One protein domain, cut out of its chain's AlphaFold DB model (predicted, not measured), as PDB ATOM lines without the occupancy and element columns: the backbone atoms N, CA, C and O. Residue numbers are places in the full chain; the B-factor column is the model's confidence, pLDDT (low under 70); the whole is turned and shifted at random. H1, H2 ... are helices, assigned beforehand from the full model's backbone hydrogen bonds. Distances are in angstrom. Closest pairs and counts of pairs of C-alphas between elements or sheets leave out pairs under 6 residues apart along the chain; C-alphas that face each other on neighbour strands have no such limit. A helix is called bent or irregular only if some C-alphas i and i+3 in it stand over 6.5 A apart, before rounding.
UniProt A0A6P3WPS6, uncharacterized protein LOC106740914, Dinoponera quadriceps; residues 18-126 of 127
ATOM      1  N   ALA A  18      77.352  92.607 120.000       63.16
ATOM      2  CA  ALA A  18      76.106  93.369 119.966       63.16
ATOM      3  C   ALA A  18      76.118  94.432 118.861       63.16
ATOM      4  O   ALA A  18      75.103  94.667 118.217       63.16
ATOM      5  N   SER A  19      77.283  95.021 118.595       62.16
ATOM      6  CA  SER A  19      77.490  95.962 117.490       62.16
ATOM      7  C   SER A  19      77.739  95.275 116.135       62.16
ATOM      8  O   SER A  19      77.815  95.949 115.111       62.16
ATOM      9  N   GLY A  20      77.852  93.938 116.091       64.31
ATOM     10  CA  GLY A  20      78.165  93.182 114.869       64.31
ATOM     11  C   GLY A  20      79.606  93.358 114.367       64.31
ATOM     12  O   GLY A  20      79.914  92.994 113.231       64.31
ATOM     13  N   LEU A  21      80.477  93.917 115.211       62.12
ATOM     14  CA  LEU A  21      81.864  94.304 114.933       62.12
ATOM     15  C   LEU A  21      82.878  93.229 115.342       62.12
ATOM     16  O   LEU A  21      84.082  93.398 115.154       62.12
ATOM     17  N   TRP A  22      82.429  92.122 115.938       66.19
ATOM     18  CA  TRP A  22      83.344  91.093 116.418       66.19
ATOM     19  C   TRP A  22      83.959  90.304 115.242       66.19
ATOM     20  O   TRP A  22      83.233  89.627 114.506       66.19
ATOM     21  N   PRO A  23      85.299  90.316 115.074       57.03
ATOM     22  CA  PRO A  23      85.964  89.761 113.889       57.03
ATOM     23  C   PRO A  23      85.862  88.231 113.783       57.03
ATOM     24  O   PRO A  23      85.983  87.676 112.692       57.03
ATOM     25  N   TYR A  24      85.604  87.549 114.903       57.56
ATOM     26  CA  TYR A  24      85.436  86.092 114.981       57.56
ATOM     27  C   TYR A  24      83.975  85.669 115.195       57.56
ATOM     28  O   TYR A  24      83.696  84.550 115.629       57.56
ATOM     29  N   GLN A  25      83.017  86.568 114.958       63.56
ATOM     30  CA  GLN A  25      81.597  86.237 115.049       63.56
ATOM     31  C   GLN A  25      81.214  85.364 113.857       63.56
ATOM     32  O   GLN A  25      81.807  85.468 112.780       63.56
ATOM     33  N   LYS A  26      80.210  84.491 114.017       68.56
ATOM     34  CA  LYS A  26      79.665  83.775 112.859       68.56
ATOM     35  C   LYS A  26      79.240  84.823 111.834       68.56
ATOM     36  O   LYS A  26      78.476  85.725 112.169       68.56
ATOM     37  N   ALA A  27      79.710  84.689 110.592       66.56
ATOM     38  CA  ALA A  27      79.461  85.670 109.533       66.56
ATOM     39  C   ALA A  27      77.967  86.008 109.376       66.56
ATOM     40  O   ALA A  27      77.621  87.141 109.058       66.56
ATOM     41  N   ARG A  28      77.084  85.042 109.672       67.69
ATOM     42  CA  ARG A  28      75.628  85.226 109.711       67.69
ATOM     43  C   ARG A  28      75.166  86.203 110.790       67.69
ATOM     44  O   ARG A  28      74.390  87.090 110.475       67.69
ATOM     45  N   ASP A  29      75.649  86.081 112.020       72.19
ATOM     46  CA  ASP A  29      75.185  86.920 113.132       72.19
ATOM     47  C   ASP A  29      75.677  88.367 112.961       72.19
ATOM     48  O   ASP A  29      74.919  89.312 113.163       72.19
ATOM     49  N   ALA A  30      76.917  88.548 112.490       71.50
ATOM     50  CA  ALA A  30      77.449  89.869 112.146       71.50
ATOM     51  C   ALA A  30      76.717  90.495 110.944       71.50
ATOM     52  O   ALA A  30      76.506  91.705 110.899       71.50
ATOM     53  N   LEU A  31      76.315  89.682 109.958       75.56
ATOM     54  CA  LEU A  31      75.488  90.144 108.843       75.56
ATOM     55  C   LEU A  31      74.101  90.576 109.329       75.56
ATOM     56  O   LEU A  31      73.649  91.644 108.943       75.56
ATOM     57  N   VAL A  32      73.454  89.794 110.198       78.69
ATOM     58  CA  VAL A  32      72.138  90.134 110.762       78.69
ATOM     59  C   VAL A  32      72.200  91.444 111.543       78.69
ATOM     60  O   VAL A  32      71.363  92.308 111.306       78.69
ATOM     61  N   MET A  33      73.200  91.635 112.410       79.06
ATOM     62  CA  MET A  33      73.345  92.890 113.160       79.06
ATOM     63  C   MET A  33      73.587  94.088 112.241       79.06
ATOM     64  O   MET A  33      72.924  95.109 112.390       79.06
ATOM     65  N   ARG A  34      74.465  93.952 111.237       76.62
ATOM     66  CA  ARG A  34      74.683  95.015 110.245       76.62
ATOM     67  C   ARG A  34      73.411  95.342 109.468       76.62
ATOM     68  O   ARG A  34      73.076  96.510 109.345       76.62
ATOM     69  N   VAL A  35      72.677  94.328 109.009       82.94
ATOM     70  CA  VAL A  35      71.399  94.518 108.308       82.94
ATOM     71  C   VAL A  35      70.381  95.215 109.207       82.94
ATOM     72  O   VAL A  35      69.726  96.141 108.748       82.94
ATOM     73  N   LEU A  36      70.263  94.823 110.479       85.56
ATOM     74  CA  LEU A  36      69.363  95.479 111.429       85.56
ATOM     75  C   LEU A  36      69.710  96.959 111.611       85.56
ATOM     76  O   LEU A  36      68.818  97.797 111.505       85.56
ATOM     77  N   ILE A  37      70.990  97.282 111.827       82.50
ATOM     78  CA  ILE A  37      71.454  98.671 111.965       82.50
ATOM     79  C   ILE A  37      71.136  99.462 110.691       82.50
ATOM     80  O   ILE A  37      70.519 100.520 110.770       82.50
ATOM     81  N   THR A  38      71.460  98.921 109.513       81.75
ATOM     82  CA  THR A  38      71.170  99.578 108.232       81.75
ATOM     83  C   THR A  38      69.670  99.772 108.003       81.75
ATOM     84  O   THR A  38      69.261 100.812 107.501       81.75
ATOM     85  N   VAL A  39      68.822  98.810 108.380       88.81
ATOM     86  CA  VAL A  39      67.359  98.942 108.259       88.81
ATOM     87  C   VAL A  39      66.832 100.054 109.164       88.81
ATOM     88  O   VAL A  39      65.994 100.841 108.725       88.81
ATOM     89  N   VAL A  40      67.333 100.150 110.399       87.56
ATOM     90  CA  VAL A  40      66.967 101.235 111.320       87.56
ATOM     91  C   VAL A  40      67.396 102.585 110.743       87.56
ATOM     92  O   VAL A  40      66.564 103.483 110.646       87.56
ATOM     93  N   GLU A  41      68.635 102.716 110.270       83.44
ATOM     94  CA  GLU A  41      69.124 103.954 109.644       83.44
ATOM     95  C   GLU A  41      68.311 104.356 108.408       83.44
ATOM     96  O   GLU A  41      67.922 105.516 108.273       83.44
ATOM     97  N   LEU A  42      67.992 103.399 107.529       85.94
ATOM     98  CA  LEU A  42      67.150 103.642 106.356       85.94
ATOM     99  C   LEU A  42      65.743 104.093 106.754       85.94
ATOM    100  O   LEU A  42      65.180 104.971 106.106       85.94
ATOM    101  N   SER A  43      65.174 103.522 107.819       88.88
ATOM    102  CA  SER A  43      63.859 103.935 108.313       88.88
ATOM    103  C   SER A  43      63.869 105.381 108.818       88.88
ATOM    104  O   SER A  43      62.971 106.146 108.471       88.88
ATOM    105  N   THR A  44      64.920 105.786 109.539       85.00
ATOM    106  CA  THR A  44      65.095 107.165 110.009       85.00
ATOM    107  C   THR A  44      65.251 108.129 108.834       85.00
ATOM    108  O   THR A  44      64.531 109.121 108.769       85.00
ATOM    109  N   MET A  45      66.094 107.792 107.852       84.38
ATOM    110  CA  MET A  45      66.260 108.565 106.612       84.38
ATOM    111  C   MET A  45      64.935 108.767 105.865       84.38
ATOM    112  O   MET A  45      64.645 109.862 105.387       84.38
ATOM    113  N   LEU A  46      64.098 107.728 105.764       87.94
ATOM    114  CA  LEU A  46      62.788 107.843 105.116       87.94
ATOM    115  C   LEU A  46      61.869 108.816 105.862       87.94
ATOM    116  O   LEU A  46      61.220 109.647 105.225       87.94
ATOM    117  N   VAL A  47      61.831 108.743 107.195       86.50
ATOM    118  CA  VAL A  47      61.047 109.674 108.019       86.50
ATOM    119  C   VAL A  47      61.532 111.110 107.811       86.50
ATOM    120  O   VAL A  47      60.713 111.985 107.537       86.50
ATOM    121  N   GLU A  48      62.844 111.350 107.825       82.44
ATOM    122  CA  GLU A  48      63.424 112.676 107.569       82.44
ATOM    123  C   GLU A  48      63.040 113.222 106.185       82.44
ATOM    124  O   GLU A  48      62.564 114.353 106.075       82.44
ATOM    125  N   VAL A  49      63.176 112.416 105.125       83.62
ATOM    126  CA  VAL A  49      62.836 112.821 103.748       83.62
ATOM    127  C   VAL A  49      61.349 113.140 103.614       83.62
ATOM    128  O   VAL A  49      60.990 114.153 103.012       83.62
ATOM    129  N   THR A  50      60.473 112.305 104.179       85.06
ATOM    130  CA  THR A  50      59.026 112.565 104.146       85.06
ATOM    131  C   THR A  50      58.666 113.842 104.898       85.06
ATOM    132  O   THR A  50      57.901 114.646 104.375       85.06
ATOM    133  N   SER A  51      59.286 114.073 106.055       82.25
ATOM    134  CA  SER A  51      59.085 115.275 106.862       82.25
ATOM    135  C   SER A  51      59.535 116.544 106.125       82.25
ATOM    136  O   SER A  51      58.839 117.560 106.174       82.25
ATOM    137  N   ILE A  52      60.654 116.494 105.387       81.38
ATOM    138  CA  ILE A  52      61.136 117.617 104.562       81.38
ATOM    139  C   ILE A  52      60.167 117.903 103.407       81.38
ATOM    140  O   ILE A  52      59.898 119.063 103.114       81.38
ATOM    141  N   LEU A  53      59.637 116.866 102.750       80.38
ATOM    142  CA  LEU A  53      58.719 117.021 101.616       80.38
ATOM    143  C   LEU A  53      57.362 117.614 102.015       80.38
ATOM    144  O   LEU A  53      56.743 118.303 101.208       80.38
ATOM    145  N   THR A  54      56.881 117.328 103.228       80.62
ATOM    146  CA  THR A  54      55.579 117.812 103.712       80.62
ATOM    147  C   THR A  54      55.634 119.179 104.391       80.62
ATOM    148  O   THR A  54      54.581 119.780 104.589       80.62
ATOM    149  N   SER A  55      56.821 119.665 104.765       75.00
ATOM    150  CA  SER A  55      56.978 120.880 105.576       75.00
ATOM    151  C   SER A  55      57.463 122.067 104.745       75.00
ATOM    152  O   SER A  55      58.308 121.926 103.863       75.00
ATOM    153  N   GLU A  56      56.980 123.270 105.060       76.31
ATOM    154  CA  GLU A  56      57.570 124.500 104.532       76.31
ATOM    155  C   GLU A  56      58.944 124.715 105.181       76.31
ATOM    156  O   GLU A  56      59.054 124.822 106.404       76.31
ATOM    157  N   ILE A  57      60.006 124.744 104.368       70.12
ATOM    158  CA  ILE A  57      61.393 124.824 104.845       70.12
ATOM    159  C   ILE A  57      61.603 126.159 105.573       70.12
ATOM    160  O   ILE A  57      61.851 127.195 104.957       70.12
ATOM    161  N   THR A  58      61.514 126.109 106.901       80.56
ATOM    162  CA  THR A  58      61.684 127.241 107.820       80.56
ATOM    163  C   THR A  58      62.917 127.005 108.693       80.56
ATOM    164  O   THR A  58      63.316 125.861 108.915       80.56
ATOM    165  N   ILE A  59      63.537 128.072 109.207       79.12
ATOM    166  CA  ILE A  59      64.718 127.964 110.083       79.12
ATOM    167  C   ILE A  59      64.413 127.120 111.329       79.12
ATOM    168  O   ILE A  59      65.228 126.275 111.684       79.12
ATOM    169  N   ASP A  60      63.232 127.272 111.929       81.38
ATOM    170  CA  ASP A  60      62.820 126.484 113.102       81.38
ATOM    171  C   ASP A  60      62.766 124.979 112.792       81.38
ATOM    172  O   ASP A  60      63.278 124.162 113.552       81.38
ATOM    173  N   TYR A  61      62.271 124.612 111.607       81.25
ATOM    174  CA  TYR A  61      62.250 123.223 111.147       81.25
ATOM    175  C   TYR A  61      63.663 122.648 110.947       81.25
ATOM    176  O   TYR A  61      63.921 121.486 111.258       81.25
ATOM    177  N   LEU A  62      64.610 123.457 110.460       79.31
ATOM    178  CA  LEU A  62      66.008 123.033 110.348       79.31
ATOM    179  C   LEU A  62      66.642 122.801 111.724       79.31
ATOM    180  O   LEU A  62      67.406 121.850 111.882       79.31
ATOM    181  N   VAL A  63      66.321 123.637 112.714       85.06
ATOM    182  CA  VAL A  63      66.816 123.483 114.090       85.06
ATOM    183  C   VAL A  63      66.314 122.182 114.716       85.06
ATOM    184  O   VAL A  63      67.101 121.498 115.367       85.06
ATOM    185  N   ASP A  64      65.066 121.795 114.450       83.69
ATOM    186  CA  ASP A  64      64.490 120.529 114.929       83.69
ATOM    187  C   ASP A  64      65.045 119.290 114.205       83.69
ATOM    188  O   ASP A  64      65.057 118.190 114.761       83.69
ATOM    189  N   LEU A  65      65.544 119.457 112.977       83.25
ATOM    190  CA  LEU A  65      66.079 118.372 112.153       83.25
ATOM    191  C   LEU A  65      67.563 118.069 112.440       83.25
ATOM    192  O   LEU A  65      68.002 116.921 112.336       83.25
ATOM    193  N   LEU A  66      68.351 119.077 112.831       83.44
ATOM    194  CA  LEU A  66      69.782 118.936 113.141       83.44
ATOM    195  C   LEU A  66      70.116 117.815 114.152       83.44
ATOM    196  O   LEU A  66      71.068 117.068 113.896       83.44
ATOM    197  N   PRO A  67      69.373 117.641 115.264       86.38
ATOM    198  CA  PRO A  67      69.625 116.579 116.237       86.38
ATOM    199  C   PRO A  67      69.462 115.168 115.674       86.38
ATOM    200  O   PRO A  67      69.975 114.233 116.280       86.38
ATOM    201  N   ILE A  68      68.759 115.005 114.550       83.25
ATOM    202  CA  ILE A  68      68.506 113.709 113.907       83.25
ATOM    203  C   ILE A  68      69.531 113.471 112.786       83.25
ATOM    204  O   ILE A  68      70.179 112.424 112.753       83.25
ATOM    205  N   LEU A  69      69.805 114.499 111.974       81.44
ATOM    206  CA  LEU A  69      70.775 114.423 110.875       81.44
ATOM    207  C   LEU A  69      72.208 114.150 111.343       81.44
ATOM    208  O   LEU A  69      72.936 113.388 110.707       81.44
ATOM    209  N   ILE A  70      72.641 114.783 112.438       86.38
ATOM    210  CA  ILE A  70      74.017 114.643 112.941       86.38
ATOM    211  C   ILE A  70      74.324 113.180 113.323       86.38
ATOM    212  O   ILE A  70      75.326 112.652 112.833       86.38
ATOM    213  N   PRO A  71      73.498 112.493 114.140       85.75
ATOM    214  CA  PRO A  71      73.667 111.070 114.417       85.75
ATOM    215  C   PRO A  71      73.654 110.195 113.167       85.75
ATOM    216  O   PRO A  71      74.508 109.323 113.065       85.75
ATOM    217  N   VAL A  72      72.736 110.433 112.222       83.69
ATOM    218  CA  VAL A  72      72.600 109.619 111.000       83.69
ATOM    219  C   VAL A  72      73.847 109.725 110.121       83.69
ATOM    220  O   VAL A  72      74.388 108.723 109.656       83.69
ATOM    221  N   LEU A  73      74.367 110.936 109.915       84.06
ATOM    222  CA  LEU A  73      75.612 111.127 109.169       84.06
ATOM    223  C   LEU A  73      76.812 110.544 109.923       84.06
ATOM    224  O   LEU A  73      77.670 109.892 109.325       84.06
ATOM    225  N   GLY A  74      76.863 110.749 111.241       87.25
ATOM    226  CA  GLY A  74      77.913 110.209 112.098       87.25
ATOM    227  C   GLY A  74      77.953 108.682 112.083       87.25
ATOM    228  O   GLY A  74      79.036 108.102 111.983       87.25
ATOM    229  N   SER A  75      76.794 108.025 112.125       82.31
ATOM    230  CA  SER A  75      76.685 106.568 112.129       82.31
ATOM    231  C   SER A  75      77.042 105.961 110.770       82.31
ATOM    232  O   SER A  75      77.793 104.987 110.729       82.31
ATOM    233  N   LEU A  76      76.654 106.597 109.658       79.38
ATOM    234  CA  LEU A  76      77.057 106.185 108.307       79.38
ATOM    235  C   LEU A  76      78.574 106.249 108.098       79.38
ATOM    236  O   LEU A  76      79.169 105.313 107.550       79.38
ATOM    237  N   ILE A  77      79.206 107.341 108.542       85.69
ATOM    238  CA  ILE A  77      80.665 107.492 108.497       85.69
ATOM    239  C   ILE A  77      81.313 106.433 109.388       85.69
ATOM    240  O   ILE A  77      82.235 105.747 108.947       85.69
ATOM    241  N   HIS A  78      80.803 106.253 110.609       83.88
ATOM    242  CA  HIS A  78      81.312 105.257 111.545       83.88
ATOM    243  C   HIS A  78      81.251 103.845 110.954       83.88
ATOM    244  O   HIS A  78      82.256 103.141 110.981       83.88
ATOM    245  N   LEU A  79      80.128 103.453 110.349       78.19
ATOM    246  CA  LEU A  79      79.965 102.163 109.678       78.19
ATOM    247  C   LEU A  79      80.983 101.968 108.551       78.19
ATOM    248  O   LEU A  79      81.636 100.927 108.499       78.19
ATOM    249  N   HIS A  80      81.169 102.961 107.677       75.06
ATOM    250  CA  HIS A  80      82.130 102.869 106.573       75.06
ATOM    251  C   HIS A  80      83.573 102.776 107.066       75.06
ATOM    252  O   HIS A  80      84.322 101.891 106.651       75.06
ATOM    253  N   THR A  81      83.964 103.673 107.973       80.31
ATOM    254  CA  THR A  81      85.295 103.662 108.583       80.31
ATOM    255  C   THR A  81      85.547 102.342 109.301       80.31
ATOM    256  O   THR A  81      86.630 101.774 109.168       80.31
ATOM    257  N   HIS A  82      84.539 101.809 109.989       73.50
ATOM    258  CA  HIS A  82      84.646 100.542 110.684       73.50
ATOM    259  C   HIS A  82      84.794  99.358 109.726       73.50
ATOM    260  O   HIS A  82      85.644  98.508 109.959       73.50
ATOM    261  N   ILE A  83      84.034  99.307 108.627       72.44
ATOM    262  CA  ILE A  83      84.181  98.262 107.600       72.44
ATOM    263  C   ILE A  83      85.610  98.249 107.048       72.44
ATOM    264  O   ILE A  83      86.207  97.182 106.938       72.44
ATOM    265  N   ILE A  84      86.180  99.425 106.767       75.69
ATOM    266  CA  ILE A  84      87.559  99.560 106.272       75.69
ATOM    267  C   ILE A  84      88.577  99.149 107.347       75.69
ATOM    268  O   ILE A  84      89.573  98.492 107.055       75.69
ATOM    269  N   GLN A  85      88.352  99.535 108.603       76.31
ATOM    270  CA  GLN A  85      89.265  99.240 109.709       76.31
ATOM    271  C   GLN A  85      89.116  97.822 110.267       76.31
ATOM    272  O   GLN A  85      89.982  97.391 111.027       76.31
ATOM    273  N   MET A  86      88.068  97.086 109.893       73.81
ATOM    274  CA  MET A  86      87.792  95.740 110.396       73.81
ATOM    275  C   MET A  86      88.946  94.777 110.097       73.81
ATOM    276  O   MET A  86      89.301  93.969 110.956       73.81
ATOM    277  N   ASP A  87      89.577  94.902 108.928       74.81
ATOM    278  CA  ASP A  87      90.740  94.090 108.559       74.81
ATOM    279  C   ASP A  87      91.941  94.381 109.466       74.81
ATOM    280  O   ASP A  87      92.569  93.461 109.987       74.81
ATOM    281  N   LYS A  88      92.191  95.662 109.761       75.75
ATOM    282  CA  LYS A  88      93.251  96.084 110.685       75.75
ATOM    283  C   LYS A  88      92.964  95.646 112.123       75.75
ATOM    284  O   LYS A  88      93.873  95.243 112.842       75.75
ATOM    285  N   LEU A  89      91.701  95.700 112.548       73.56
ATOM    286  CA  LEU A  89      91.275  95.214 113.861       73.56
ATOM    287  C   LEU A  89      91.525  93.705 113.977       73.56
ATOM    288  O   LEU A  89      92.029  93.231 114.992       73.56
ATOM    289  N   LYS A  90      91.211  92.953 112.917       72.38
ATOM    290  CA  LYS A  90      91.441  91.510 112.832       72.38
ATOM    291  C   LYS A  90      92.929  91.167 112.878       72.38
ATOM    292  O   LYS A  90      93.307  90.259 113.613       72.38
ATOM    293  N   GLU A  91      93.757  91.904 112.146       77.00
ATOM    294  CA  GLU A  91      95.217  91.770 112.175       77.00
ATOM    295  C   GLU A  91      95.777  92.056 113.575       77.00
ATOM    296  O   GLU A  91      96.538  91.254 114.111       77.00
ATOM    297  N   MET A  92      95.311  93.122 114.229       76.25
ATOM    298  CA  MET A  92      95.710  93.460 115.597       76.25
ATOM    299  C   MET A  92      95.340  92.352 116.591       76.25
ATOM    300  O   MET A  92      96.162  91.965 117.416       76.25
ATOM    301  N   PHE A  93      94.130  91.795 116.485       71.69
ATOM    302  CA  PHE A  93      93.728  90.643 117.292       71.69
ATOM    303  C   PHE A  93      94.592  89.408 117.020       71.69
ATOM    304  O   PHE A  93      94.875  88.661 117.953       71.69
ATOM    305  N   ASN A  94      94.997  89.179 115.769       75.75
ATOM    306  CA  ASN A  94      95.842  88.046 115.411       75.75
ATOM    307  C   ASN A  94      97.257  88.191 115.996       75.75
ATOM    308  O   ASN A  94      97.771  87.239 116.570       75.75
ATOM    309  N   HIS A  95      97.843  89.389 115.945       76.62
ATOM    310  CA  HIS A  95      99.122  89.669 116.603       76.62
ATOM    311  C   HIS A  95      99.040  89.498 118.116       76.62
ATOM    312  O   HIS A  95      99.855  88.799 118.703       76.62
ATOM    313  N   MET A  96      97.997  90.050 118.737       70.12
ATOM    314  CA  MET A  96      97.781  89.913 120.177       70.12
ATOM    315  C   MET A  96      97.660  88.436 120.594       70.12
ATOM    316  O   MET A  96      98.121  88.047 121.664       70.12
ATOM    317  N   TRP A  97      97.064  87.605 119.734       71.88
ATOM    318  CA  TRP A  97      96.959  86.160 119.930       71.88
ATOM    319  C   TRP A  97      98.308  85.440 119.808       71.88
ATOM    320  O   TRP A  97      98.630  84.578 120.627       71.88
ATOM    321  N   GLU A  98      99.097  85.779 118.789       76.00
ATOM    322  CA  GLU A  98     100.434  85.216 118.578       76.00
ATOM    323  C   GLU A  98     101.394  85.589 119.713       76.00
ATOM    324  O   GLU A  98     102.081  84.708 120.238       76.00
ATOM    325  N   ASP A  99     101.365  86.847 120.153       74.69
ATOM    326  CA  ASP A  99     102.155  87.342 121.278       74.69
ATOM    327  C   ASP A  99     101.773  86.619 122.575       74.69
ATOM    328  O   ASP A  99     102.642  86.104 123.281       74.69
ATOM    329  N   TRP A 100     100.475  86.454 122.856       66.94
ATOM    330  CA  TRP A 100     100.037  85.691 124.031       66.94
ATOM    331  C   TRP A 100     100.469  84.236 124.003       66.94
ATOM    332  O   TRP A 100     100.883  83.698 125.030       66.94
ATOM    333  N   LYS A 101     100.388  83.587 122.839       68.38
ATOM    334  CA  LYS A 101     100.821  82.196 122.691       68.38
ATOM    335  C   LYS A 101     102.313  82.032 123.000       68.38
ATOM    336  O   LYS A 101     102.723  80.957 123.435       68.38
ATOM    337  N   LEU A 102     103.112  83.075 122.769       67.56
ATOM    338  CA  LEU A 102     104.556  83.084 122.993       67.56
ATOM    339  C   LEU A 102     104.961  83.541 124.404       67.56
ATOM    340  O   LEU A 102     105.986  83.073 124.897       67.56
ATOM    341  N   GLN A 103     104.196  84.430 125.050       60.03
ATOM    342  CA  GLN A 103     104.658  85.161 126.241       60.03
ATOM    343  C   GLN A 103     103.944  84.862 127.557       60.03
ATOM    344  O   GLN A 103     104.421  85.350 128.579       60.03
ATOM    345  N   MET A 104     102.889  84.035 127.583       61.06
ATOM    346  CA  MET A 104     102.046  83.845 128.774       61.06
ATOM    347  C   MET A 104     102.829  83.360 130.014       61.06
ATOM    348  O   MET A 104     102.937  82.171 130.316       61.06
ATOM    349  N   THR A 105     103.362  84.326 130.756       66.56
ATOM    350  CA  THR A 105     104.136  84.160 131.984       66.56
ATOM    351  C   THR A 105     103.217  84.500 133.153       66.56
ATOM    352  O   THR A 105     102.337  85.355 133.033       66.56
ATOM    353  N   ASN A 106     103.398  83.851 134.307       67.19
ATOM    354  CA  ASN A 106     102.534  84.059 135.480       67.19
ATOM    355  C   ASN A 106     102.383  85.541 135.888       67.19
ATOM    356  O   ASN A 106     101.342  85.922 136.424       67.19
ATOM    357  N   ASP A 107     103.381  86.382 135.608       70.12
ATOM    358  CA  ASP A 107     103.342  87.814 135.907       70.12
ATOM    359  C   ASP A 107     102.421  88.608 134.966       70.12
ATOM    360  O   ASP A 107     101.667  89.466 135.429       70.12
ATOM    361  N   GLU A 108     102.389  88.284 133.670       68.50
ATOM    362  CA  GLU A 108     101.495  88.937 132.703       68.50
ATOM    363  C   GLU A 108     100.026  88.614 132.991       68.50
ATOM    364  O   GLU A 108      99.169  89.502 132.971       68.50
ATOM    365  N   VAL A 109      99.742  87.367 133.382       70.56
ATOM    366  CA  VAL A 109      98.405  86.941 133.832       70.56
ATOM    367  C   VAL A 109      97.952  87.758 135.047       70.56
ATOM    368  O   VAL A 109      96.786  88.146 135.151       70.56
ATOM    369  N   LYS A 110      98.879  88.083 135.956       73.12
ATOM    370  CA  LYS A 110      98.604  88.873 137.162       73.12
ATOM    371  C   LYS A 110      98.306  90.341 136.840       73.12
ATOM    372  O   LYS A 110      97.418  90.936 137.453       73.12
ATOM    373  N   ILE A 111      99.004  90.917 135.859       73.94
ATOM    374  CA  ILE A 111      98.755  92.282 135.368       73.94
ATOM    375  C   ILE A 111      97.388  92.366 134.679       73.94
ATOM    376  O   ILE A 111      96.611  93.279 134.969       73.94
ATOM    377  N   MET A 112      97.051  91.385 133.837       68.88
ATOM    378  CA  MET A 112      95.728  91.274 133.214       68.88
ATOM    379  C   MET A 112      94.611  91.199 134.253       68.88
ATOM    380  O   MET A 112      93.607  91.899 134.132       68.88
ATOM    381  N   HIS A 113      94.799  90.395 135.302       68.69
ATOM    382  CA  HIS A 113      93.847  90.288 136.403       68.69
ATOM    383  C   HIS A 113      93.594  91.636 137.080       68.69
ATOM    384  O   HIS A 113      92.443  91.994 137.325       68.69
ATOM    385  N   LYS A 114      94.660  92.404 137.326       76.50
ATOM    386  CA  LYS A 114      94.571  93.728 137.942       76.50
ATOM    387  C   LYS A 114      93.795  94.713 137.062       76.50
ATOM    388  O   LYS A 114      92.910  95.399 137.561       76.50
ATOM    389  N   TYR A 115      94.070  94.759 135.759       69.31
ATOM    390  CA  TYR A 115      93.338  95.637 134.837       69.31
ATOM    391  C   TYR A 115      91.881  95.206 134.615       69.31
ATOM    392  O   TYR A 115      91.000  96.057 134.492       69.31
ATOM    393  N   ALA A 116      91.604  93.901 134.603       68.12
ATOM    394  CA  ALA A 116      90.245  93.376 134.510       68.12
ATOM    395  C   ALA A 116      89.414  93.661 135.775       68.12
ATOM    396  O   ALA A 116      88.215  93.908 135.675       68.12
ATOM    397  N   GLU A 117      90.027  93.660 136.964       71.19
ATOM    398  CA  GLU A 117      89.351  94.098 138.191       71.19
ATOM    399  C   GLU A 117      89.086  95.599 138.208       71.19
ATOM    400  O   GLU A 117      87.979  96.004 138.559       71.19
ATOM    401  N   ILE A 118      90.062  96.412 137.793       72.94
ATOM    402  CA  ILE A 118      89.902  97.870 137.726       72.94
ATOM    403  C   ILE A 118      88.751  98.227 136.785       72.94
ATOM    404  O   ILE A 118      87.863  98.977 137.175       72.94
ATOM    405  N   SER A 119      88.711  97.638 135.585       59.75
ATOM    406  CA  SER A 119      87.625  97.908 134.638       59.75
ATOM    407  C   SER A 119      86.266  97.474 135.189       59.75
ATOM    408  O   SER A 119      85.301  98.217 135.052       59.75
ATOM    409  N   ARG A 120      86.179  96.329 135.884       58.00
ATOM    410  CA  ARG A 120      84.938  95.863 136.529       58.00
ATOM    411  C   ARG A 120      84.474  96.778 137.667       58.00
ATOM    412  O   ARG A 120      83.270  96.921 137.853       58.00
ATOM    413  N   PHE A 121      85.398  97.385 138.411       58.97
ATOM    414  CA  PHE A 121      85.074  98.347 139.467       58.97
ATOM    415  C   PHE A 121      84.541  99.664 138.902       58.97
ATOM    416  O   PHE A 121      83.537 100.165 139.394       58.97
ATOM    417  N   SER A 122      85.126 100.163 137.810       54.97
ATOM    418  CA  SER A 122      84.661 101.393 137.158       54.97
ATOM    419  C   SER A 122      83.214 101.301 136.654       54.97
ATOM    420  O   SER A 122      82.517 102.308 136.626       54.97
ATOM    421  N   TYR A 123      82.729 100.105 136.295       50.09
ATOM    422  CA  TYR A 123      81.324  99.897 135.913       50.09
ATOM    423  C   TYR A 123      80.344  99.918 137.099       50.09
ATOM    424  O   TYR A 123      79.172 100.206 136.890       50.09
ATOM    425  N   LEU A 124      80.796  99.609 138.318       50.75
ATOM    426  CA  LEU A 124      79.953  99.608 139.524       50.75
ATOM    427  C   LEU A 124      79.889 100.977 140.209       50.75
ATOM    428  O   LEU A 124      78.998 101.214 141.011       50.75
ATOM    429  N   GLU A 125      80.824 101.871 139.899       46.12
ATOM    430  CA  GLU A 125      80.882 103.223 140.468       46.12
ATOM    431  C   GLU A 125      80.043 104.241 139.664       46.12
ATOM    432  O   GLU A 125      79.836 105.365 140.110       46.12
ATOM    433  N   VAL A 126      79.545 103.842 138.484       48.34
ATOM    434  CA  VAL A 126      78.744 104.673 137.561       48.34
ATOM    435  C   VAL A 126      77.276 104.194 137.456       48.34
ATOM    436  O   VAL A 126      76.493 104.792 136.720       48.34
TER     437      VAL A 126
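What this domain is: This is residues 18 to 126 of the 127 residues of the protein "uncharacterized protein LOC106740914" of Dinoponera quadriceps (UniProt A0A6P3WPS6). Look for a long, loose helical hairpin, H1 and H2a, whose second leg runs on past the open end as H2b; from the far end of H2b the chain turns at a corner and H3 folds back, with residues 109 to 126 sticking out. The printed part has 109 residues with three named helices, H1, H2 and H3 in that order, and no named strand; the class is all helix. The whole is extended, with a radius of gyration of the C-alphas of 21.2 A, and spans 68 by 35 by 19 A, only just flat.

How they stand to each other: Start at H1, residues 27 to 54, and pass the tight link to H2, residues 59 to 103. By its hydrogen bonds H2 was assigned as one helix, but it is bent: C-alphas 84 and 87 are 6.7 A apart, and its arms H2a, residues 59 to 84, and H2b, residues 87 to 103, stand at a steep tilt of 49 degrees. H2a is itself irregular, with C-alphas 64 and 67 6.6 A apart, and has a kink of 43 degrees near residue 66. H1 and H2a form a helical hairpin, at a shallow tilt of 22 degrees, opposite ways. They touch through residues 41 to 48 and 65 to 72 alone; the closest C-alphas, of Glu 41 and Val 72, are 6.8 A apart. H3, residues 106 to 124, is apart from H1, H2a and H2b, and H1 is apart from H2b. Each O i to N i+4 pair is within hydrogen-bond range in H1 and H2b, against 19 of 22 in H2a and 14 of 15 in H3.

Where its parts are: Find C-alpha 27 at (79.461, 85.670, 109.533); from there H1 runs 40.5 A. H2a covers 36.6 A and H2b 24.2 A, ending at C-alpha 103 (104.658, 85.161, 126.241). H3 runs 27.7 A to C-alpha 124 at (79.953, 99.608, 139.524).

The domain as a whole: The two C-alphas farthest apart, of Glu 56 and Asn 106, are 67.9 A apart. The printed part has no cut, and the link from H2 to H3 is tight too. Mean pLDDT of the printed part is 74.5; look for values under 70 at residues 18 to 28, 100 to 106 and 119 to 126, among others.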